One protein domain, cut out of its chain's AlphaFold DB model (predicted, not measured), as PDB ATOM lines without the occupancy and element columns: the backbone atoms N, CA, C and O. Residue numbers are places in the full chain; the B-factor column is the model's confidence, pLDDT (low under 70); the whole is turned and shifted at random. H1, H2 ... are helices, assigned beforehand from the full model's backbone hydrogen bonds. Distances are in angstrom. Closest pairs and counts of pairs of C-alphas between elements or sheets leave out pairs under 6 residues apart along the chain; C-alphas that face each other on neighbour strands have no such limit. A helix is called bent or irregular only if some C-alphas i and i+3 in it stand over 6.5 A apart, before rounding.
ATOM      1  N   LEU A   2     -31.970 -34.178   6.540       23.17
ATOM      2  CA  LEU A   2     -31.208 -34.618   5.347       23.17
ATOM      3  C   LEU A   2     -31.984 -34.594   4.012       23.17
ATOM      4  O   LEU A   2     -31.373 -34.584   2.952       23.17
ATOM      5  N   ILE A   3     -33.320 -34.563   4.046       29.03
ATOM      6  CA  ILE A   3     -34.158 -34.609   2.832       29.03
ATOM      7  C   ILE A   3     -34.425 -33.196   2.265       29.03
ATOM      8  O   ILE A   3     -34.625 -33.050   1.063       29.03
ATOM      9  N   SER A   4     -34.348 -32.144   3.091       34.75
ATOM     10  CA  SER A   4     -34.707 -30.767   2.700       34.75
ATOM     11  C   SER A   4     -33.536 -29.914   2.197       34.75
ATOM     12  O   SER A   4     -33.763 -28.987   1.433       34.75
ATOM     13  N   VAL A   5     -32.287 -30.248   2.551       32.41
ATOM     14  CA  VAL A   5     -31.093 -29.753   1.824       32.41
ATOM     15  C   VAL A   5     -31.016 -30.404   0.435       32.41
ATOM     16  O   VAL A   5     -30.480 -29.834  -0.511       32.41
ATOM     17  N   GLY A   6     -31.653 -31.576   0.303       31.47
ATOM     18  CA  GLY A   6     -31.839 -32.300  -0.941       31.47
ATOM     19  C   GLY A   6     -32.454 -31.421  -2.021       31.47
ATOM     20  O   GLY A   6     -31.762 -31.075  -2.951       31.47
ATOM     21  N   ALA A   7     -33.714 -30.999  -1.938       35.94
ATOM     22  CA  ALA A   7     -34.386 -30.367  -3.087       35.94
ATOM     23  C   ALA A   7     -33.677 -29.113  -3.666       35.94
ATOM     24  O   ALA A   7     -33.627 -28.947  -4.888       35.94
ATOM     25  N   THR A   8     -33.066 -28.276  -2.823       43.31
ATOM     26  CA  THR A   8     -32.402 -27.021  -3.221       43.31
ATOM     27  C   THR A   8     -30.975 -27.199  -3.755       43.31
ATOM     28  O   THR A   8     -30.603 -26.497  -4.695       43.31
ATOM     29  N   GLU A   9     -30.191 -28.162  -3.254       43.78
ATOM     30  CA  GLU A   9     -28.864 -28.505  -3.812       43.78
ATOM     31  C   GLU A   9     -28.938 -29.588  -4.907       43.78
ATOM     32  O   GLU A   9     -28.115 -29.640  -5.828       43.78
ATOM     33  N   VAL A  10     -29.972 -30.429  -4.858       47.09
ATOM     34  CA  VAL A  10     -30.239 -31.503  -5.820       47.09
ATOM     35  C   VAL A  10     -30.821 -30.945  -7.111       47.09
ATOM     36  O   VAL A  10     -30.637 -31.580  -8.132       47.09
ATOM     37  N   GLY A  11     -31.421 -29.751  -7.155       53.44
ATOM     38  CA  GLY A  11     -31.821 -29.117  -8.424       53.44
ATOM     39  C   GLY A  11     -30.641 -28.936  -9.402       53.44
ATOM     40  O   GLY A  11     -30.658 -29.501 -10.503       53.44
ATOM     41  N   PRO A  12     -29.567 -28.230  -8.998       50.81
ATOM     42  CA  PRO A  12     -28.321 -28.164  -9.759       50.81
ATOM     43  C   PRO A  12     -27.664 -29.537  -9.963       50.81
ATOM     44  O   PRO A  12     -27.204 -29.827 -11.065       50.81
ATOM     45  N   ALA A  13     -27.652 -30.422  -8.959       52.75
ATOM     46  CA  ALA A  13     -27.046 -31.752  -9.105       52.75
ATOM     47  C   ALA A  13     -27.828 -32.679 -10.065       52.75
ATOM     48  O   ALA A  13     -27.224 -33.444 -10.814       52.75
ATOM     49  N   LEU A  14     -29.158 -32.576 -10.124       56.81
ATOM     50  CA  LEU A  14     -30.042 -33.249 -11.084       56.81
ATOM     51  C   LEU A  14     -29.753 -32.758 -12.502       56.81
ATOM     52  O   LEU A  14     -29.627 -33.576 -13.416       56.81
ATOM     53  N   LEU A  15     -29.584 -31.441 -12.674       56.97
ATOM     54  CA  LEU A  15     -29.121 -30.838 -13.927       56.97
ATOM     55  C   LEU A  15     -27.718 -31.330 -14.323       56.97
ATOM     56  O   LEU A  15     -27.431 -31.458 -15.510       56.97
ATOM     57  N   VAL A  16     -26.842 -31.615 -13.359       56.06
ATOM     58  CA  VAL A  16     -25.463 -32.069 -13.610       56.06
ATOM     59  C   VAL A  16     -25.372 -33.574 -13.878       56.06
ATOM     60  O   VAL A  16     -24.515 -33.981 -14.655       56.06
ATOM     61  N   VAL A  17     -26.230 -34.404 -13.277       59.25
ATOM     62  CA  VAL A  17     -26.120 -35.874 -13.348       59.25
ATOM     63  C   VAL A  17     -27.173 -36.492 -14.268       59.25
ATOM     64  O   VAL A  17     -26.822 -37.193 -15.217       59.25
ATOM     65  N   ILE A  18     -28.464 -36.230 -14.038       65.31
ATOM     66  CA  ILE A  18     -29.549 -36.892 -14.788       65.31
ATOM     67  C   ILE A  18     -29.580 -36.420 -16.235       65.31
ATOM     68  O   ILE A  18     -29.785 -37.206 -17.162       65.31
ATOM     69  N   VAL A  19     -29.351 -35.132 -16.447       64.00
ATOM     70  CA  VAL A  19     -29.447 -34.544 -17.775       64.00
ATOM     71  C   VAL A  19     -28.382 -35.105 -18.741       64.00
ATOM     72  O   VAL A  19     -28.776 -35.609 -19.796       64.00
ATOM     73  N   PRO A  20     -27.066 -35.114 -18.432       63.25
ATOM     74  CA  PRO A  20     -26.073 -35.727 -19.317       63.25
ATOM     75  C   PRO A  20     -26.145 -37.252 -19.406       63.25
ATOM     76  O   PRO A  20     -25.807 -37.785 -20.460       63.25
ATOM     77  N   LEU A  21     -26.537 -37.960 -18.339       62.78
ATOM     78  CA  LEU A  21     -26.494 -39.429 -18.320       62.78
ATOM     79  C   LEU A  21     -27.763 -40.093 -18.855       62.78
ATOM     80  O   LEU A  21     -27.685 -41.199 -19.381       62.78
ATOM     81  N   VAL A  22     -28.918 -39.440 -18.730       64.88
ATOM     82  CA  VAL A  22     -30.214 -40.026 -19.101       64.88
ATOM     83  C   VAL A  22     -30.847 -39.239 -20.239       64.88
ATOM     84  O   VAL A  22     -31.111 -39.797 -21.301       64.88
ATOM     85  N   ILE A  23     -31.041 -37.930 -20.058       66.44
ATOM     86  CA  ILE A  23     -31.818 -37.118 -21.005       66.44
ATOM     87  C   ILE A  23     -31.087 -36.962 -22.341       66.44
ATOM     88  O   ILE A  23     -31.687 -37.151 -23.397       66.44
ATOM     89  N   VAL A  24     -29.789 -36.653 -22.324       67.75
ATOM     90  CA  VAL A  24     -29.022 -36.447 -23.560       67.75
ATOM     91  C   VAL A  24     -28.910 -37.726 -24.399       67.75
ATOM     92  O   VAL A  24     -29.294 -37.671 -25.570       67.75
ATOM     93  N   PRO A  25     -28.470 -38.884 -23.867       67.19
ATOM     94  CA  PRO A  25     -28.464 -40.136 -24.620       67.19
ATOM     95  C   PRO A  25     -29.843 -40.501 -25.168       67.19
ATOM     96  O   PRO A  25     -29.942 -40.952 -26.307       67.19
ATOM     97  N   PHE A  26     -30.905 -40.243 -24.400       68.31
ATOM     98  CA  PHE A  26     -32.273 -40.511 -24.824       68.31
ATOM     99  C   PHE A  26     -32.711 -39.620 -25.997       68.31
ATOM    100  O   PHE A  26     -33.210 -40.135 -26.992       68.31
ATOM    101  N   ILE A  27     -32.439 -38.309 -25.961       68.00
ATOM    102  CA  ILE A  27     -32.718 -37.392 -27.086       68.00
ATOM    103  C   ILE A  27     -31.974 -37.834 -28.353       68.00
ATOM    104  O   ILE A  27     -32.557 -37.857 -29.441       68.00
ATOM    105  N   PHE A  28     -30.698 -38.215 -28.226       65.56
ATOM    106  CA  PHE A  28     -29.928 -38.740 -29.356       65.56
ATOM    107  C   PHE A  28     -30.512 -40.051 -29.882       65.56
ATOM    108  O   PHE A  28     -30.615 -40.220 -31.096       65.56
ATOM    109  N   ALA A  29     -30.936 -40.958 -29.002       64.62
ATOM    110  CA  ALA A  29     -31.586 -42.199 -29.402       64.62
ATOM    111  C   ALA A  29     -32.885 -41.933 -30.177       64.62
ATOM    112  O   ALA A  29     -33.086 -42.554 -31.219       64.62
ATOM    113  N   THR A  30     -33.709 -40.971 -29.748       66.06
ATOM    114  CA  THR A  30     -34.942 -40.575 -30.448       66.06
ATOM    115  C   THR A  30     -34.651 -40.012 -31.838       66.06
ATOM    116  O   THR A  30     -35.284 -40.409 -32.814       66.06
ATOM    117  N   GLN A  31     -33.645 -39.144 -31.970       67.12
ATOM    118  CA  GLN A  31     -33.255 -38.584 -33.270       67.12
ATOM    119  C   GLN A  31     -32.712 -39.644 -34.228       67.12
ATOM    120  O   GLN A  31     -33.030 -39.632 -35.416       67.12
ATOM    121  N   VAL A  32     -31.909 -40.580 -33.720       64.19
ATOM    122  CA  VAL A  32     -31.362 -41.682 -34.519       64.19
ATOM    123  C   VAL A  32     -32.443 -42.684 -34.899       64.19
ATOM    124  O   VAL A  32     -32.434 -43.173 -36.024       64.19
ATOM    125  N   ALA A  33     -33.365 -42.996 -33.987       61.50
ATOM    126  CA  ALA A  33     -34.506 -43.855 -34.281       61.50
ATOM    127  C   ALA A  33     -35.368 -43.242 -35.390       61.50
ATOM    128  O   ALA A  33     -35.721 -43.940 -36.335       61.50
ATOM    129  N   HIS A  34     -35.613 -41.931 -35.334       64.44
ATOM    130  CA  HIS A  34     -36.348 -41.221 -36.374       64.44
ATOM    131  C   HIS A  34     -35.605 -41.210 -37.722       64.44
ATOM    132  O   HIS A  34     -36.164 -41.601 -38.748       64.44
ATOM    133  N   PHE A  35     -34.315 -40.851 -37.725       62.44
ATOM    134  CA  PHE A  35     -33.480 -40.922 -38.929       62.44
ATOM    135  C   PHE A  35     -33.459 -42.340 -39.523       62.44
ATOM    136  O   PHE A  35     -33.586 -42.515 -40.733       62.44
ATOM    137  N   GLY A  36     -33.355 -43.360 -38.665       61.16
ATOM    138  CA  GLY A  36     -33.370 -44.767 -39.053       61.16
ATOM    139  C   GLY A  36     -34.692 -45.196 -39.685       61.16
ATOM    140  O   GLY A  36     -34.682 -45.793 -40.759       61.16
ATOM    141  N   LEU A  37     -35.832 -44.830 -39.089       59.69
ATOM    142  CA  LEU A  37     -37.158 -45.122 -39.645       59.69
ATOM    143  C   LEU A  37     -37.343 -44.512 -41.040       59.69
ATOM    144  O   LEU A  37     -37.863 -45.177 -41.937       59.69
ATOM    145  N   ARG A  38     -36.873 -43.277 -41.252       63.97
ATOM    146  CA  ARG A  38     -37.019 -42.578 -42.536       63.97
ATOM    147  C   ARG A  38     -36.124 -43.140 -43.637       63.97
ATOM    148  O   ARG A  38     -36.582 -43.330 -44.760       63.97
ATOM    149  N   GLU A  39     -34.868 -43.430 -43.319       65.31
ATOM    150  CA  GLU A  39     -33.903 -43.994 -44.273       65.31
ATOM    151  C   GLU A  39     -34.045 -45.528 -44.406       65.31
ATOM    152  O   GLU A  39     -33.233 -46.177 -45.062       65.31
ATOM    153  N   LYS A  40     -35.078 -46.129 -43.786       69.19
ATOM    154  CA  LYS A  40     -35.303 -47.587 -43.696       69.19
ATOM    155  C   LYS A  40     -34.097 -48.349 -43.125       69.19
ATOM    156  O   LYS A  40     -33.880 -49.521 -43.429       69.19
ATOM    157  N   ILE A  41     -33.308 -47.687 -42.283       68.81
ATOM    158  CA  ILE A  41     -32.174 -48.272 -41.573       68.81
ATOM    159  C   ILE A  41     -32.700 -48.839 -40.258       68.81
ATOM    160  O   ILE A  41     -33.257 -48.113 -39.436       68.81
ATOM    161  N   VAL A  42     -32.489 -50.138 -40.032       71.38
ATOM    162  CA  VAL A  42     -32.898 -50.786 -38.781       71.38
ATOM    163  C   VAL A  42     -32.201 -50.088 -37.604       71.38
ATOM    164  O   VAL A  42     -30.961 -50.058 -37.563       71.38
ATOM    165  N   PRO A  43     -32.957 -49.519 -36.645       67.12
ATOM    166  CA  PRO A  43     -32.359 -48.902 -35.476       67.12
ATOM    167  C   PRO A  43     -31.607 -49.979 -34.694       67.12
ATOM    168  O   PRO A  43     -32.171 -50.985 -34.272       67.12
ATOM    169  N   SER A  44     -30.304 -49.778 -34.518       73.88
ATOM    170  CA  SER A  44     -29.463 -50.637 -33.691       73.88
ATOM    171  C   SER A  44     -28.745 -49.798 -32.649       73.88
ATOM    172  O   SER A  44     -28.335 -48.665 -32.916       73.88
ATOM    173  N   PHE A  45     -28.526 -50.377 -31.471       70.50
ATOM    174  CA  PHE A  45     -27.773 -49.725 -30.402       70.50
ATOM    175  C   PHE A  45     -26.369 -49.299 -30.865       70.50
ATOM    176  O   PHE A  45     -25.897 -48.208 -30.557       70.50
ATOM    177  N   LYS A  46     -25.719 -50.116 -31.706       74.62
ATOM    178  CA  LYS A  46     -24.410 -49.800 -32.301       74.62
ATOM    179  C   LYS A  46     -24.452 -48.536 -33.162       74.62
ATOM    180  O   LYS A  46     -23.510 -47.744 -33.129       74.62
ATOM    181  N   LEU A  47     -25.523 -48.345 -33.932       70.62
ATOM    182  CA  LEU A  47     -25.724 -47.149 -34.745       70.62
ATOM    183  C   LEU A  47     -25.980 -45.924 -33.854       70.62
ATOM    184  O   LEU A  47     -25.322 -44.903 -34.033       70.62
ATOM    185  N   GLN A  48     -26.844 -46.053 -32.845       71.38
ATOM    186  CA  GLN A  48     -27.126 -44.999 -31.859       71.38
ATOM    187  C   GLN A  48     -25.866 -44.545 -31.111       71.38
ATOM    188  O   GLN A  48     -25.601 -43.349 -31.025       71.38
ATOM    189  N   MET A  49     -25.033 -45.480 -30.651       71.69
ATOM    190  CA  MET A  49     -23.778 -45.147 -29.972       71.69
ATOM    191  C   MET A  49     -22.770 -44.492 -30.916       71.69
ATOM    192  O   MET A  49     -22.125 -43.515 -30.541       71.69
ATOM    193  N   ARG A  50     -22.664 -44.954 -32.170       72.69
ATOM    194  CA  ARG A  50     -21.846 -44.267 -33.187       72.69
ATOM    195  C   ARG A  50     -22.302 -42.827 -33.391       72.69
ATOM    196  O   ARG A  50     -21.456 -41.949 -33.511       72.69
ATOM    197  N   PHE A  51     -23.607 -42.582 -33.388       70.19
ATOM    198  CA  PHE A  51     -24.177 -41.246 -33.504       70.19
ATOM    199  C   PHE A  51     -23.906 -40.353 -32.302       70.19
ATOM    200  O   PHE A  51     -23.491 -39.204 -32.460       70.19
ATOM    201  N   PHE A  52     -24.072 -40.906 -31.108       71.88
ATOM    202  CA  PHE A  52     -23.755 -40.233 -29.862       71.88
ATOM    203  C   PHE A  52     -22.273 -39.836 -29.807       71.88
ATOM    204  O   PHE A  52     -21.947 -38.659 -29.659       71.88
ATOM    205  N   PHE A  53     -21.350 -40.772 -30.048       73.06
ATOM    206  CA  PHE A  53     -19.917 -40.458 -30.110       73.06
ATOM    207  C   PHE A  53     -19.580 -39.506 -31.257       73.06
ATOM    208  O   PHE A  53     -18.666 -38.684 -31.149       73.06
ATOM    209  N   ALA A  54     -20.337 -39.572 -32.353       68.88
ATOM    210  CA  ALA A  54     -20.126 -38.679 -33.467       68.88
ATOM    211  C   ALA A  54     -20.422 -37.212 -33.114       68.88
ATOM    212  O   ALA A  54     -19.714 -36.315 -33.583       68.88
ATOM    213  N   TYR A  55     -21.413 -36.964 -32.259       70.50
ATOM    214  CA  TYR A  55     -21.717 -35.627 -31.759       70.50
ATOM    215  C   TYR A  55     -20.550 -35.020 -30.966       70.50
ATOM    216  O   TYR A  55     -20.214 -33.853 -31.171       70.50
ATOM    217  N   PHE A  56     -19.885 -35.807 -30.116       72.31
ATOM    218  CA  PHE A  56     -18.799 -35.332 -29.245       72.31
ATOM    219  C   PHE A  56     -17.428 -35.212 -29.925       72.31
ATOM    220  O   PHE A  56     -16.468 -34.764 -29.304       72.31
ATOM    221  N   SER A  57     -17.322 -35.559 -31.205       70.12
ATOM    222  CA  SER A  57     -16.058 -35.470 -31.939       70.12
ATOM    223  C   SER A  57     -15.607 -34.031 -32.263       70.12
ATOM    224  O   SER A  57     -16.403 -33.088 -32.333       70.12
ATOM    225  N   LEU A  58     -14.303 -33.887 -32.523       63.44
ATOM    226  CA  LEU A  58     -13.587 -32.632 -32.802       63.44
ATOM    227  C   LEU A  58     -14.218 -31.663 -33.831       63.44
ATOM    228  O   LEU A  58     -14.267 -30.473 -33.507       63.44
ATOM    229  N   PRO A  59     -14.712 -32.076 -35.022       64.19
ATOM    230  CA  PRO A  59     -15.162 -31.126 -36.052       64.19
ATOM    231  C   PRO A  59     -16.307 -30.204 -35.613       64.19
ATOM    232  O   PRO A  59     -16.386 -29.063 -36.065       64.19
ATOM    233  N   PHE A  60     -17.164 -30.656 -34.693       63.00
ATOM    234  CA  PHE A  60     -18.365 -29.922 -34.282       63.00
ATOM    235  C   PHE A  60     -18.332 -29.441 -32.826       63.00
ATOM    236  O   PHE A  60     -19.246 -28.745 -32.385       63.00
ATOM    237  N   ARG A  61     -17.268 -29.773 -32.077       70.81
ATOM    238  CA  ARG A  61     -17.079 -29.393 -30.665       70.81
ATOM    239  C   ARG A  61     -18.332 -29.664 -29.811       70.81
ATOM    240  O   ARG A  61     -18.744 -28.805 -29.032       70.81
ATOM    241  N   GLY A  62     -18.939 -30.849 -29.939       70.50
ATOM    242  CA  GLY A  62     -20.172 -31.203 -29.217       70.50
ATOM    243  C   GLY A  62     -20.074 -31.025 -27.700       70.50
ATOM    244  O   GLY A  62     -21.021 -30.546 -27.088       70.50
ATOM    245  N   VAL A  63     -18.900 -31.287 -27.111       75.19
ATOM    246  CA  VAL A  63     -18.619 -31.023 -25.685       75.19
ATOM    247  C   VAL A  63     -18.783 -29.538 -25.337       75.19
ATOM    248  O   VAL A  63     -19.412 -29.202 -24.339       75.19
ATOM    249  N   TYR A  64     -18.270 -28.634 -26.176       78.50
ATOM    250  CA  TYR A  64     -18.406 -27.189 -25.966       78.50
ATOM    251  C   TYR A  64     -19.859 -26.735 -26.115       78.50
ATOM    252  O   TYR A  64     -20.345 -25.941 -25.316       78.50
ATOM    253  N   SER A  65     -20.568 -27.251 -27.123       76.94
ATOM    254  CA  SER A  65     -21.991 -26.960 -27.325       76.94
ATOM    255  C   SER A  65     -22.835 -27.439 -26.143       76.94
ATOM    256  O   SER A  65     -23.686 -26.691 -25.672       76.94
ATOM    257  N   PHE A  66     -22.550 -28.636 -25.623       78.69
ATOM    258  CA  PHE A  66     -23.168 -29.172 -24.415       78.69
ATOM    259  C   PHE A  66     -22.896 -28.278 -23.198       78.69
ATOM    260  O   PHE A  66     -23.838 -27.848 -22.538       78.69
ATOM    261  N   LEU A  67     -21.628 -27.934 -22.941       79.88
ATOM    262  CA  LEU A  67     -21.247 -27.086 -21.809       79.88
ATOM    263  C   LEU A  67     -21.896 -25.699 -21.904       79.88
ATOM    264  O   LEU A  67     -22.400 -25.180 -20.915       79.88
ATOM    265  N   LYS A  68     -21.947 -25.114 -23.104       83.12
ATOM    266  CA  LYS A  68     -22.636 -23.842 -23.345       83.12
ATOM    267  C   LYS A  68     -24.135 -23.948 -23.052       83.12
ATOM    268  O   LYS A  68     -24.681 -23.058 -22.410       83.12
ATOM    269  N   SER A  69     -24.798 -25.012 -23.511       82.88
ATOM    270  CA  SER A  69     -26.214 -25.267 -23.215       82.88
ATOM    271  C   SER A  69     -26.460 -25.450 -21.718       82.88
ATOM    272  O   SER A  69     -27.440 -24.921 -21.199       82.88
ATOM    273  N   PHE A  70     -25.553 -26.136 -21.024       81.00
ATOM    274  CA  PHE A  70     -25.598 -26.309 -19.577       81.00
ATOM    275  C   PHE A  70     -25.465 -24.971 -18.843       81.00
ATOM    276  O   PHE A  70     -26.329 -24.630 -18.044       81.00
ATOM    277  N   LEU A  71     -24.449 -24.165 -19.166       83.00
ATOM    278  CA  LEU A  71     -24.258 -22.844 -18.558       83.00
ATOM    279  C   LEU A  71     -25.451 -21.915 -18.817       83.00
ATOM    280  O   LEU A  71     -25.858 -21.171 -17.932       83.00
ATOM    281  N   PHE A  72     -26.043 -21.980 -20.011       84.94
ATOM    282  CA  PHE A  72     -27.232 -21.194 -20.339       84.94
ATOM    283  C   PHE A  72     -28.470 -21.649 -19.552       84.94
ATOM    284  O   PHE A  72     -29.259 -20.820 -19.104       84.94
ATOM    285  N   SER A  73     -28.623 -22.958 -19.344       84.50
ATOM    286  CA  SER A  73     -29.666 -23.532 -18.489       84.50
ATOM    287  C   SER A  73     -29.472 -23.140 -17.021       84.50
ATOM    288  O   SER A  73     -30.423 -22.687 -16.394       84.50
ATOM    289  N   LEU A  74     -28.241 -23.199 -16.503       82.69
ATOM    290  CA  LEU A  74     -27.895 -22.755 -15.148       82.69
ATOM    291  C   LEU A  74     -28.199 -21.264 -14.949       82.69
ATOM    292  O   LEU A  74     -28.799 -20.872 -13.951       82.69
ATOM    293  N   LEU A  75     -27.831 -20.429 -15.924       86.44
ATOM    294  CA  LEU A  75     -28.154 -19.004 -15.904       86.44
ATOM    295  C   LEU A  75     -29.672 -18.786 -15.910       86.44
ATOM    296  O   LEU A  75     -30.182 -17.961 -15.159       86.44
ATOM    297  N   THR A  76     -30.396 -19.552 -16.726       87.69
ATOM    298  CA  THR A  76     -31.862 -19.493 -16.775       87.69
ATOM    299  C   THR A  76     -32.473 -19.907 -15.445       87.69
ATOM    300  O   THR A  76     -33.389 -19.238 -14.986       87.69
ATOM    301  N   PHE A  77     -31.948 -20.950 -14.799       86.06
ATOM    302  CA  PHE A  77     -32.367 -21.354 -13.463       86.06
ATOM    303  C   PHE A  77     -32.194 -20.208 -12.465       86.06
ATOM    304  O   PHE A  77     -33.165 -19.852 -11.813       86.06
ATOM    305  N   ALA A  78     -31.016 -19.577 -12.406       83.88
ATOM    306  CA  ALA A  78     -30.748 -18.480 -11.471       83.88
ATOM    307  C   ALA A  78     -31.647 -17.248 -11.709       83.88
ATOM    308  O   ALA A  78     -32.147 -16.627 -10.766       83.88
ATOM    309  N   VAL A  79     -31.879 -16.889 -12.977       87.81
ATOM    310  CA  VAL A  79     -32.764 -15.770 -13.333       87.81
ATOM    311  C   VAL A  79     -34.216 -16.108 -12.997       87.81
ATOM    312  O   VAL A  79     -34.901 -15.317 -12.351       87.81
ATOM    313  N   MET A  80     -34.690 -17.288 -13.398       87.44
ATOM    314  CA  MET A  80     -36.080 -17.692 -13.189       87.44
ATOM    315  C   MET A  80     -36.379 -17.968 -11.720       87.44
ATOM    316  O   MET A  80     -37.457 -17.601 -11.268       87.44
ATOM    317  N   SER A  81     -35.443 -18.528 -10.949       85.94
ATOM    318  CA  SER A  81     -35.614 -18.710  -9.505       85.94
ATOM    319  C   SER A  81     -35.788 -17.365  -8.816       85.94
ATOM    320  O   SER A  81     -36.660 -17.234  -7.973       85.94
ATOM    321  N   SER A  82     -35.044 -16.337  -9.233       84.25
ATOM    322  CA  SER A  82     -35.207 -14.976  -8.706       84.25
ATOM    323  C   SER A  82     -36.589 -14.395  -9.029       84.25
ATOM    324  O   SER A  82     -37.221 -13.785  -8.170       84.25
ATOM    325  N   VAL A  83     -37.093 -14.616 -10.248       88.56
ATOM    326  CA  VAL A  83     -38.445 -14.191 -10.651       88.56
ATOM    327  C   VAL A  83     -39.516 -14.936  -9.851       88.56
ATOM    328  O   VAL A  83     -40.410 -14.308  -9.285       88.56
ATOM    329  N   PHE A  84     -39.423 -16.262  -9.749       88.00
ATOM    330  CA  PHE A  84     -40.372 -17.064  -8.979       88.00
ATOM    331  C   PHE A  84     -40.281 -16.808  -7.477       88.00
ATOM    332  O   PHE A  84     -41.310 -16.870  -6.815       88.00
ATOM    333  N   SER A  85     -39.123 -16.419  -6.940       84.19
ATOM    334  CA  SER A  85     -38.980 -15.973  -5.550       84.19
ATOM    335  C   SER A  85     -39.843 -14.753  -5.226       84.19
ATOM    336  O   SER A  85     -40.326 -14.652  -4.099       84.19
ATOM    337  N   ILE A  86     -40.078 -13.845  -6.184       87.19
ATOM    338  CA  ILE A  86     -40.987 -12.699  -6.000       87.19
ATOM    339  C   ILE A  86     -42.429 -13.198  -5.861       87.19
ATOM    340  O   ILE A  86     -43.130 -12.822  -4.923       87.19
ATOM    341  N   PHE A  87     -42.864 -14.096  -6.749       85.19
ATOM    342  CA  PHE A  87     -44.204 -14.687  -6.685       85.19
ATOM    343  C   PHE A  87     -44.401 -15.542  -5.428       85.19
ATOM    344  O   PHE A  87     -45.421 -15.424  -4.751       85.19
ATOM    345  N   ALA A  88     -43.407 -16.359  -5.078       85.81
ATOM    346  CA  ALA A  88     -43.404 -17.171  -3.870       85.81
ATOM    347  C   ALA A  88     -43.473 -16.300  -2.610       85.81
ATOM    348  O   ALA A  88     -44.147 -16.684  -1.658       85.81
ATOM    349  N   ASN A  89     -42.841 -15.118  -2.614       84.88
ATOM    350  CA  ASN A  89     -42.930 -14.165  -1.509       84.88
ATOM    351  C   ASN A  89     -44.372 -13.677  -1.323       84.88
ATOM    352  O   ASN A  89     -44.914 -13.799  -0.229       84.88
ATOM    353  N   ILE A  90     -45.027 -13.236  -2.404       86.06
ATOM    354  CA  ILE A  90     -46.432 -12.798  -2.367       86.06
ATOM    355  C   ILE A  90     -47.330 -13.921  -1.831       86.06
ATOM    356  O   ILE A  90     -48.173 -13.681  -0.973       86.06
ATOM    357  N   ILE A  91     -47.146 -15.153  -2.304       83.62
ATOM    358  CA  ILE A  91     -47.957 -16.297  -1.872       83.62
ATOM    359  C   ILE A  91     -47.714 -16.612  -0.389       83.62
ATOM    360  O   ILE A  91     -48.665 -16.694   0.386       83.62
ATOM    361  N   CYS A  92     -46.455 -16.748   0.032       83.12
ATOM    362  CA  CYS A  92     -46.118 -17.127   1.404       83.12
ATOM    363  C   CYS A  92     -46.488 -16.041   2.420       83.12
ATOM    364  O   CYS A  92     -46.947 -16.384   3.503       83.12
ATOM    365  N   ALA A  93     -46.384 -14.759   2.060       85.12
ATOM    366  CA  ALA A  93     -46.827 -13.650   2.906       85.12
ATOM    367  C   ALA A  93     -48.344 -13.666   3.175       85.12
ATOM    368  O   ALA A  93     -48.787 -13.180   4.209       85.12
ATOM    369  N   ASN A  94     -49.143 -14.240   2.266       83.38
ATOM    370  CA  ASN A  94     -50.592 -14.374   2.444       83.38
ATOM    371  C   ASN A  94     -51.003 -15.682   3.144       83.38
ATOM    372  O   ASN A  94     -52.088 -15.752   3.713       83.38
ATOM    373  N   ILE A  95     -50.167 -16.723   3.086       80.69
ATOM    374  CA  ILE A  95     -50.453 -18.033   3.696       80.69
ATOM    375  C   ILE A  95     -49.935 -18.104   5.137       80.69
ATOM    376  O   ILE A  95     -50.597 -18.673   6.004       80.69
ATOM    377  N   PHE A  96     -48.759 -17.538   5.406       81.38
ATOM    378  CA  PHE A  96     -48.070 -17.653   6.687       81.38
ATOM    379  C   PHE A  96     -47.989 -16.295   7.391       81.38
ATOM    380  O   PHE A  96     -47.311 -15.381   6.930       81.38
ATOM    381  N   VAL A  97     -48.630 -16.193   8.560       82.44
ATOM    382  CA  VAL A  97     -48.772 -14.940   9.327       82.44
ATOM    383  C   VAL A  97     -47.423 -14.310   9.706       82.44
ATOM    384  O   VAL A  97     -47.278 -13.096   9.641       82.44
ATOM    385  N   ASN A  98     -46.414 -15.125  10.036       85.94
ATOM    386  CA  ASN A  98     -45.109 -14.649  10.521       85.94
ATOM    387  C   ASN A  98     -44.035 -14.568   9.420       85.94
ATOM    388  O   ASN A  98     -42.858 -14.361   9.714       85.94
ATOM    389  N   PHE A  99     -44.394 -14.778   8.150       85.62
ATOM    390  CA  PHE A  99     -43.405 -14.923   7.077       85.62
ATOM    391  C   PHE A  99     -42.549 -13.672   6.882       85.62
ATOM    392  O   PHE A  99     -41.325 -13.766   6.782       85.62
ATOM    393  N   THR A 100     -43.176 -12.497   6.880       85.88
ATOM    394  CA  THR A 100     -42.480 -11.214   6.721       85.88
ATOM    395  C   THR A 100     -41.537 -10.928   7.891       85.88
ATOM    396  O   THR A 100     -40.426 -10.442   7.680       85.88
ATOM    397  N   ASP A 101     -41.927 -11.293   9.113       87.19
ATOM    398  CA  ASP A 101     -41.093 -11.104  10.304       87.19
ATOM    399  C   ASP A 101     -39.861 -12.008  10.274       87.19
ATOM    400  O   ASP A 101     -38.744 -11.546  10.516       87.19
ATOM    401  N   VAL A 102     -40.037 -13.274   9.888       85.62
ATOM    402  CA  VAL A 102     -38.927 -14.222   9.723       85.62
ATOM    403  C   VAL A 102     -37.973 -13.761   8.620       85.62
ATOM    404  O   VAL A 102     -36.760 -13.831   8.802       85.62
ATOM    405  N   GLN A 103     -38.474 -13.221   7.503       84.00
ATOM    406  CA  GLN A 103     -37.615 -12.652   6.454       84.00
ATOM    407  C   GLN A 103     -36.776 -11.473   6.957       84.00
ATOM    408  O   GLN A 103     -35.570 -11.426   6.708       84.00
ATOM    409  N   ASN A 104     -37.391 -10.543   7.688       86.12
ATOM    410  CA  ASN A 104     -36.687  -9.395   8.252       86.12
ATOM    411  C   ASN A 104     -35.604  -9.840   9.245       86.12
ATOM    412  O   ASN A 104     -34.476  -9.354   9.179       86.12
ATOM    413  N   GLN A 105     -35.906 -10.824  10.097       84.81
ATOM    414  CA  GLN A 105     -34.937 -11.400  11.031       84.81
ATOM    415  C   GLN A 105     -33.778 -12.104  10.313       84.81
ATOM    416  O   GLN A 105     -32.627 -11.912  10.699       84.81
ATOM    417  N   VAL A 106     -34.044 -12.846   9.230       83.12
ATOM    418  CA  VAL A 106     -32.992 -13.454   8.398       83.12
ATOM    419  C   VAL A 106     -32.062 -12.381   7.829       83.12
ATOM    420  O   VAL A 106     -30.846 -12.521   7.933       83.12
ATOM    421  N   ILE A 107     -32.598 -11.284   7.281       83.75
ATOM    422  CA  ILE A 107     -31.781 -10.182   6.740       83.75
ATOM    423  C   ILE A 107     -30.910  -9.566   7.841       83.75
ATOM    424  O   ILE A 107     -29.716  -9.335   7.636       83.75
ATOM    425  N   THR A 108     -31.477  -9.325   9.024       85.75
ATOM    426  CA  THR A 108     -30.735  -8.774  10.163       85.75
ATOM    427  C   THR A 108     -29.617  -9.708  10.629       85.75
ATOM    428  O   THR A 108     -28.508  -9.236  10.877       85.75
ATOM    429  N   LEU A 109     -29.872 -11.015  10.712       84.69
ATOM    430  CA  LEU A 109     -28.896 -12.017  11.156       84.69
ATOM    431  C   LEU A 109     -27.783 -12.270  10.130       84.69
ATOM    432  O   LEU A 109     -26.626 -12.454  10.505       84.69
ATOM    433  N   VAL A 110     -28.103 -12.214   8.833       84.62
ATOM    434  CA  VAL A 110     -27.101 -12.267   7.758       84.62
ATOM    435  C   VAL A 110     -26.188 -11.041   7.821       84.62
ATOM    436  O   VAL A 110     -24.969 -11.181   7.754       84.62
ATOM    437  N   ASN A 111     -26.758  -9.849   8.015       86.69
ATOM    438  CA  ASN A 111     -25.989  -8.605   8.098       86.69
ATOM    439  C   ASN A 111     -25.149  -8.496   9.380       86.69
ATOM    440  O   ASN A 111     -24.111  -7.839   9.371       86.69
ATOM    441  N   SER A 112     -25.579  -9.125  10.476       86.56
ATOM    442  CA  SER A 112     -24.837  -9.146  11.743       86.56
ATOM    443  C   SER A 112     -23.791 -10.264  11.827       86.56
ATOM    444  O   SER A 112     -22.994 -10.277  12.763       86.56
ATOM    445  N   GLY A 113     -23.767 -11.196  10.865       81.19
ATOM    446  CA  GLY A 113     -22.818 -12.312  10.821       81.19
ATOM    447  C   GLY A 113     -23.048 -13.386  11.892       81.19
ATOM    448  O   GLY A 113     -22.187 -14.248  12.090       81.19
ATOM    449  N   ASN A 114     -24.190 -13.361  12.588       84.88
ATOM    450  CA  ASN A 114     -24.503 -14.314  13.650       84.88
ATOM    451  C   ASN A 114     -25.089 -15.612  13.070       84.88
ATOM    452  O   ASN A 114     -26.299 -15.779  12.911       84.88
ATOM    453  N   THR A 115     -24.191 -16.533  12.722       79.25
ATOM    454  CA  THR A 115     -24.524 -17.789  12.034       79.25
ATOM    455  C   THR A 115     -25.294 -18.785  12.902       79.25
ATOM    456  O   THR A 115     -26.118 -19.526  12.370       79.25
ATOM    457  N   THR A 116     -25.087 -18.791  14.221       83.88
ATOM    458  CA  THR A 116     -25.765 -19.722  15.140       83.88
ATOM    459  C   THR A 116     -27.256 -19.409  15.249       83.88
ATOM    460  O   THR A 116     -28.088 -20.297  15.065       83.88
ATOM    461  N   ASP A 117     -27.595 -18.136  15.455       80.69
ATOM    462  CA  ASP A 117     -28.991 -17.697  15.560       80.69
ATOM    463  C   ASP A 117     -29.709 -17.796  14.210       80.69
ATOM    464  O   ASP A 117     -30.899 -18.101  14.153       80.69
ATOM    465  N   LEU A 118     -28.976 -17.617  13.105       75.38
ATOM    466  CA  LEU A 118     -29.503 -17.833  11.760       75.38
ATOM    467  C   LEU A 118     -29.898 -19.300  11.532       75.38
ATOM    468  O   LEU A 118     -30.985 -19.570  11.025       75.38
ATOM    469  N   VAL A 119     -29.041 -20.253  11.915       79.81
ATOM    470  CA  VAL A 119     -29.339 -21.690  11.786       79.81
ATOM    471  C   VAL A 119     -30.523 -22.084  12.667       79.81
ATOM    472  O   VAL A 119     -31.392 -22.833  12.214       79.81
ATOM    473  N   GLN A 120     -30.594 -21.550  13.887       83.44
ATOM    474  CA  GLN A 120     -31.708 -21.799  14.798       83.44
ATOM    475  C   GLN A 120     -33.029 -21.272  14.218       83.44
ATOM    476  O   GLN A 120     -33.996 -22.024  14.110       83.44
ATOM    477  N   LEU A 121     -33.041 -20.030  13.723       81.56
ATOM    478  CA  LEU A 121     -34.216 -19.424  13.097       81.56
ATOM    479  C   LEU A 121     -34.699 -20.215  11.869       81.56
ATOM    480  O   LEU A 121     -35.907 -20.385  11.676       81.56
ATOM    481  N   ILE A 122     -33.768 -20.715  11.048       81.12
ATOM    482  CA  ILE A 122     -34.078 -21.564   9.889       81.12
ATOM    483  C   ILE A 122     -34.660 -22.909  10.333       81.12
ATOM    484  O   ILE A 122     -35.604 -23.394   9.711       81.12
ATOM    485  N   SER A 123     -34.124 -23.515  11.394       80.69
ATOM    486  CA  SER A 123     -34.628 -24.782  11.930       80.69
ATOM    487  C   SER A 123     -36.064 -24.638  12.440       80.69
ATOM    488  O   SER A 123     -36.937 -25.431  12.070       80.69
ATOM    489  N   ASP A 124     -36.323 -23.580  13.207       83.19
ATOM    490  CA  ASP A 124     -37.615 -23.320  13.846       83.19
ATOM    491  C   ASP A 124     -38.715 -22.972  12.826       83.19
ATOM    492  O   ASP A 124     -39.890 -23.262  13.044       83.19
ATOM    493  N   ASN A 125     -38.333 -22.425  11.667       82.94
ATOM    494  CA  ASN A 125     -39.243 -22.046  10.577       82.94
ATOM    495  C   ASN A 125     -39.088 -22.916   9.317       82.94
ATOM    496  O   ASN A 125     -39.517 -22.533   8.223       82.94
ATOM    497  N   SER A 126     -38.473 -24.090   9.460       76.69
ATOM    498  CA  SER A 126     -38.014 -24.925   8.343       76.69
ATOM    499  C   SER A 126     -39.110 -25.279   7.337       76.69
ATOM    500  O   SER A 126     -38.873 -25.223   6.136       76.69
ATOM    501  N   VAL A 127     -40.322 -25.578   7.800       77.12
ATOM    502  CA  VAL A 127     -41.464 -25.942   6.942       77.12
ATOM    503  C   VAL A 127     -41.889 -24.785   6.033       77.12
ATOM    504  O   VAL A 127     -42.051 -24.963   4.828       77.12
ATOM    505  N   MET A 128     -42.033 -23.587   6.599       80.69
ATOM    506  CA  MET A 128     -42.436 -22.385   5.867       80.69
ATOM    507  C   MET A 128     -41.381 -21.987   4.830       80.69
ATOM    508  O   MET A 128     -41.702 -21.710   3.674       80.69
ATOM    509  N   LEU A 129     -40.109 -22.000   5.237       79.62
ATOM    510  CA  LEU A 129     -38.987 -21.694   4.353       79.62
ATOM    511  C   LEU A 129     -38.837 -22.740   3.245       79.62
ATOM    512  O   LEU A 129     -38.521 -22.382   2.115       79.62
ATOM    513  N   MET A 130     -39.112 -24.013   3.533       76.75
ATOM    514  CA  MET A 130     -39.077 -25.075   2.531       76.75
ATOM    515  C   MET A 130     -40.155 -24.874   1.464       76.75
ATOM    516  O   MET A 130     -39.828 -24.861   0.282       76.75
ATOM    517  N   VAL A 131     -41.407 -24.609   1.860       77.88
ATOM    518  CA  VAL A 131     -42.492 -24.304   0.909       77.88
ATOM    519  C   VAL A 131     -42.136 -23.097   0.038       77.88
ATOM    520  O   VAL A 131     -42.322 -23.137  -1.178       77.88
ATOM    521  N   TYR A 132     -41.570 -22.042   0.630       83.00
ATOM    522  CA  TYR A 132     -41.089 -20.880  -0.120       83.00
ATOM    523  C   TYR A 132     -40.017 -21.254  -1.157       83.00
ATOM    524  O   TYR A 132     -40.132 -20.884  -2.329       83.00
ATOM    525  N   MET A 133     -38.994 -22.007  -0.745       80.62
ATOM    526  CA  MET A 133     -37.902 -22.421  -1.630       80.62
ATOM    527  C   MET A 133     -38.389 -23.349  -2.745       80.62
ATOM    528  O   MET A 133     -37.951 -23.205  -3.885       80.62
ATOM    529  N   ASP A 134     -39.324 -24.251  -2.462       78.88
ATOM    530  CA  ASP A 134     -39.887 -25.168  -3.453       78.88
ATOM    531  C   ASP A 134     -40.709 -24.424  -4.513       78.88
ATOM    532  O   ASP A 134     -40.541 -24.661  -5.713       78.88
ATOM    533  N   LEU A 135     -41.541 -23.462  -4.093       80.06
ATOM    534  CA  LEU A 135     -42.306 -22.604  -5.004       80.06
ATOM    535  C   LEU A 135     -41.402 -21.745  -5.901       80.06
ATOM    536  O   LEU A 135     -41.752 -21.485  -7.053       80.06
ATOM    537  N   ALA A 136     -40.242 -21.320  -5.396       84.25
ATOM    538  CA  ALA A 136     -39.279 -20.535  -6.161       84.25
ATOM    539  C   ALA A 136     -38.426 -21.389  -7.117       84.25
ATOM    540  O   ALA A 136     -38.165 -21.000  -8.257       84.25
ATOM    541  N   THR A 137     -37.966 -22.556  -6.665       82.62
ATOM    542  CA  THR A 137     -36.926 -23.327  -7.363       82.62
ATOM    543  C   THR A 137     -37.476 -24.388  -8.309       82.62
ATOM    544  O   THR A 137     -36.901 -24.575  -9.380       82.62
ATOM    545  N   LEU A 138     -38.592 -25.056  -7.995       80.75
ATOM    546  CA  LEU A 138     -39.112 -26.146  -8.831       80.75
ATOM    547  C   LEU A 138     -39.611 -25.668 -10.206       80.75
ATOM    548  O   LEU A 138     -39.223 -26.269 -11.214       80.75
ATOM    549  N   PRO A 139     -40.393 -24.574 -10.318       83.56
ATOM    550  CA  PRO A 139     -40.786 -24.047 -11.625       83.56
ATOM    551  C   PRO A 139     -39.585 -23.522 -12.427       83.56
ATOM    552  O   PRO A 139     -39.514 -23.705 -13.645       83.56
ATOM    553  N   ALA A 140     -38.603 -22.918 -11.746       85.94
ATOM    554  CA  ALA A 140     -37.358 -22.469 -12.366       85.94
ATOM    555  C   ALA A 140     -36.542 -23.645 -12.923       85.94
ATOM    556  O   ALA A 140     -36.034 -23.575 -14.042       85.94
ATOM    557  N   LEU A 141     -36.447 -24.738 -12.161       82.56
ATOM    558  CA  LEU A 141     -35.767 -25.967 -12.558       82.56
ATOM    559  C   LEU A 141     -36.437 -26.594 -13.781       82.56
ATOM    560  O   LEU A 141     -35.755 -26.969 -14.733       82.56
ATOM    561  N   PHE A 142     -37.769 -26.652 -13.790       83.25
ATOM    562  CA  PHE A 142     -38.537 -27.136 -14.932       83.25
ATOM    563  C   PHE A 142     -38.233 -26.330 -16.206       83.25
ATOM    564  O   PHE A 142     -37.887 -26.921 -17.233       83.25
ATOM    565  N   LEU A 143     -38.252 -24.992 -16.141       85.88
ATOM    566  CA  LEU A 143     -37.879 -24.138 -17.278       85.88
ATOM    567  C   LEU A 143     -36.426 -24.342 -17.720       85.88
ATOM    568  O   LEU A 143     -36.147 -24.406 -18.919       85.88
ATOM    569  N   ALA A 144     -35.502 -24.460 -16.768       85.25
ATOM    570  CA  ALA A 144     -34.088 -24.659 -17.049       85.25
ATOM    571  C   ALA A 144     -33.831 -25.993 -17.769       85.25
ATOM    572  O   ALA A 144     -33.113 -26.011 -18.776       85.25
ATOM    573  N   ILE A 145     -34.447 -27.087 -17.308       81.06
ATOM    574  CA  ILE A 145     -34.385 -28.405 -17.961       81.06
ATOM    575  C   ILE A 145     -34.998 -28.324 -19.358       81.06
ATOM    576  O   ILE A 145     -34.409 -28.796 -20.330       81.06
ATOM    577  N   PHE A 146     -36.159 -27.688 -19.484       82.50
ATOM    578  CA  PHE A 146     -36.867 -27.596 -20.751       82.50
ATOM    579  C   PHE A 146     -36.071 -26.825 -21.817       82.50
ATOM    580  O   PHE A 146     -35.967 -27.254 -22.971       82.50
ATOM    581  N   LEU A 147     -35.439 -25.721 -21.418       84.38
ATOM    582  CA  LEU A 147     -34.554 -24.936 -22.274       84.38
ATOM    583  C   LEU A 147     -33.250 -25.675 -22.593       84.38
ATOM    584  O   LEU A 147     -32.731 -25.572 -23.705       84.38
ATOM    585  N   PHE A 148     -32.720 -26.443 -21.643       83.25
ATOM    586  CA  PHE A 148     -31.561 -27.288 -21.890       83.25
ATOM    587  C   PHE A 148     -31.852 -28.319 -22.987       83.25
ATOM    588  O   PHE A 148     -31.084 -28.436 -23.947       83.25
ATOM    589  N   ILE A 149     -32.985 -29.021 -22.876       80.00
ATOM    590  CA  ILE A 149     -33.436 -30.017 -23.852       80.00
ATOM    591  C   ILE A 149     -33.570 -29.387 -25.237       80.00
ATOM    592  O   ILE A 149     -33.062 -29.949 -26.208       80.00
ATOM    593  N   LEU A 150     -34.174 -28.199 -25.327       82.38
ATOM    594  CA  LEU A 150     -34.268 -27.428 -26.567       82.38
ATOM    595  C   LEU A 150     -32.894 -27.148 -27.175       82.38
ATOM    596  O   LEU A 150     -32.658 -27.412 -28.354       82.38
ATOM    597  N   MET A 151     -31.962 -26.635 -26.374       80.88
ATOM    598  CA  MET A 151     -30.642 -26.248 -26.865       80.88
ATOM    599  C   MET A 151     -29.814 -27.458 -27.311       80.88
ATOM    600  O   MET A 151     -29.139 -27.384 -28.339       80.88
ATOM    601  N   ILE A 152     -29.890 -28.587 -26.600       78.31
ATOM    602  CA  ILE A 152     -29.253 -29.841 -27.030       78.31
ATOM    603  C   ILE A 152     -29.896 -30.377 -28.306       78.31
ATOM    604  O   ILE A 152     -29.176 -30.687 -29.254       78.31
ATOM    605  N   SER A 153     -31.226 -30.415 -28.356       75.00
ATOM    606  CA  SER A 153     -32.016 -30.833 -29.518       75.00
ATOM    607  C   SER A 153     -31.705 -30.013 -30.768       75.00
ATOM    608  O   SER A 153     -31.690 -30.530 -31.880       75.00
ATOM    609  N   TYR A 154     -31.443 -28.724 -30.586       76.31
ATOM    610  CA  TYR A 154     -31.041 -27.820 -31.649       76.31
ATOM    611  C   TYR A 154     -29.579 -28.023 -32.065       76.31
ATOM    612  O   TYR A 154     -29.238 -28.018 -33.249       76.31
ATOM    613  N   ASN A 155     -28.688 -28.233 -31.094       75.00
ATOM    614  CA  ASN A 155     -27.275 -28.482 -31.360       75.00
ATOM    615  C   ASN A 155     -27.046 -29.823 -32.069       75.00
ATOM    616  O   ASN A 155     -26.145 -29.926 -32.901       75.00
ATOM    617  N   SER A 156     -27.843 -30.843 -31.767       71.12
ATOM    618  CA  SER A 156     -27.695 -32.192 -32.314       71.12
ATOM    619  C   SER A 156     -28.011 -32.303 -33.811       71.12
ATOM    620  O   SER A 156     -27.530 -33.240 -34.442       71.12
ATOM    621  N   LEU A 157     -28.672 -31.310 -34.424       71.12
ATOM    622  CA  LEU A 157     -28.827 -31.210 -35.887       71.12
ATOM    623  C   LEU A 157     -27.482 -31.251 -36.641       71.12
ATOM    624  O   LEU A 157     -27.435 -31.612 -37.814       71.12
ATOM    625  N   GLN A 158     -26.362 -30.957 -35.972       69.38
ATOM    626  CA  GLN A 158     -25.020 -31.125 -36.544       69.38
ATOM    627  C   GLN A 158     -24.708 -32.566 -36.967       69.38
ATOM    628  O   GLN A 158     -23.935 -32.791 -37.898       69.38
TER     629      GLN A 158
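AT A GLANCE: This is residues 2 to 158 of the 296 residues of an uncharacterized protein of bioreactor metagenome (UniProt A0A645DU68). Three long helices, H1, H3 and H6, run lengthwise in a loose rod; the hairpin of H4 and H5 lies across one end, and short H2 packs on H1b near the other. The printed part has 157 residues with six named helices, H1 to H6, class all helix; radius of gyration of the C-alphas 21.3 A, spans 65 by 29 by 26 A.

IN THESE COORDINATES: Find C-alpha 4 at (-34.707, -30.767, 2.700): H1, residues 4 to 38, was assigned by hydrogen bonds as one helix but is bent, C-alphas 21 and 24 being 6.5 A apart, giving H1a, 4 to 21, and H1b, 24 to 38. H6, 126 to 155, likewise one helix by hydrogen bonds, is bent, C-alphas 136 and 139 being 6.7 A apart, giving H6a, 126 to 136, and H6b, 139 to 155, with C-alpha 155 at (-27.275, -28.482, -31.360). H2 is 45 to 55, H3 62 to 95, 46.6 A long, H4 99 to 112, H5 115 to 124.

HOW THE PARTS SIT: H1a, H3 and H6b form an up-and-down bundle, each running against the one before. H3 touches H6b, closest C-alphas Ser 73 and Ala 144, 4.8 A. Not every O i to N i+4 pair is within hydrogen-bond range in H1a, 10 of 14, and H3, 29 of 30.

THE WHOLE: The printed part has no cut and no long link; residues 2 to 41 are under pLDDT 70.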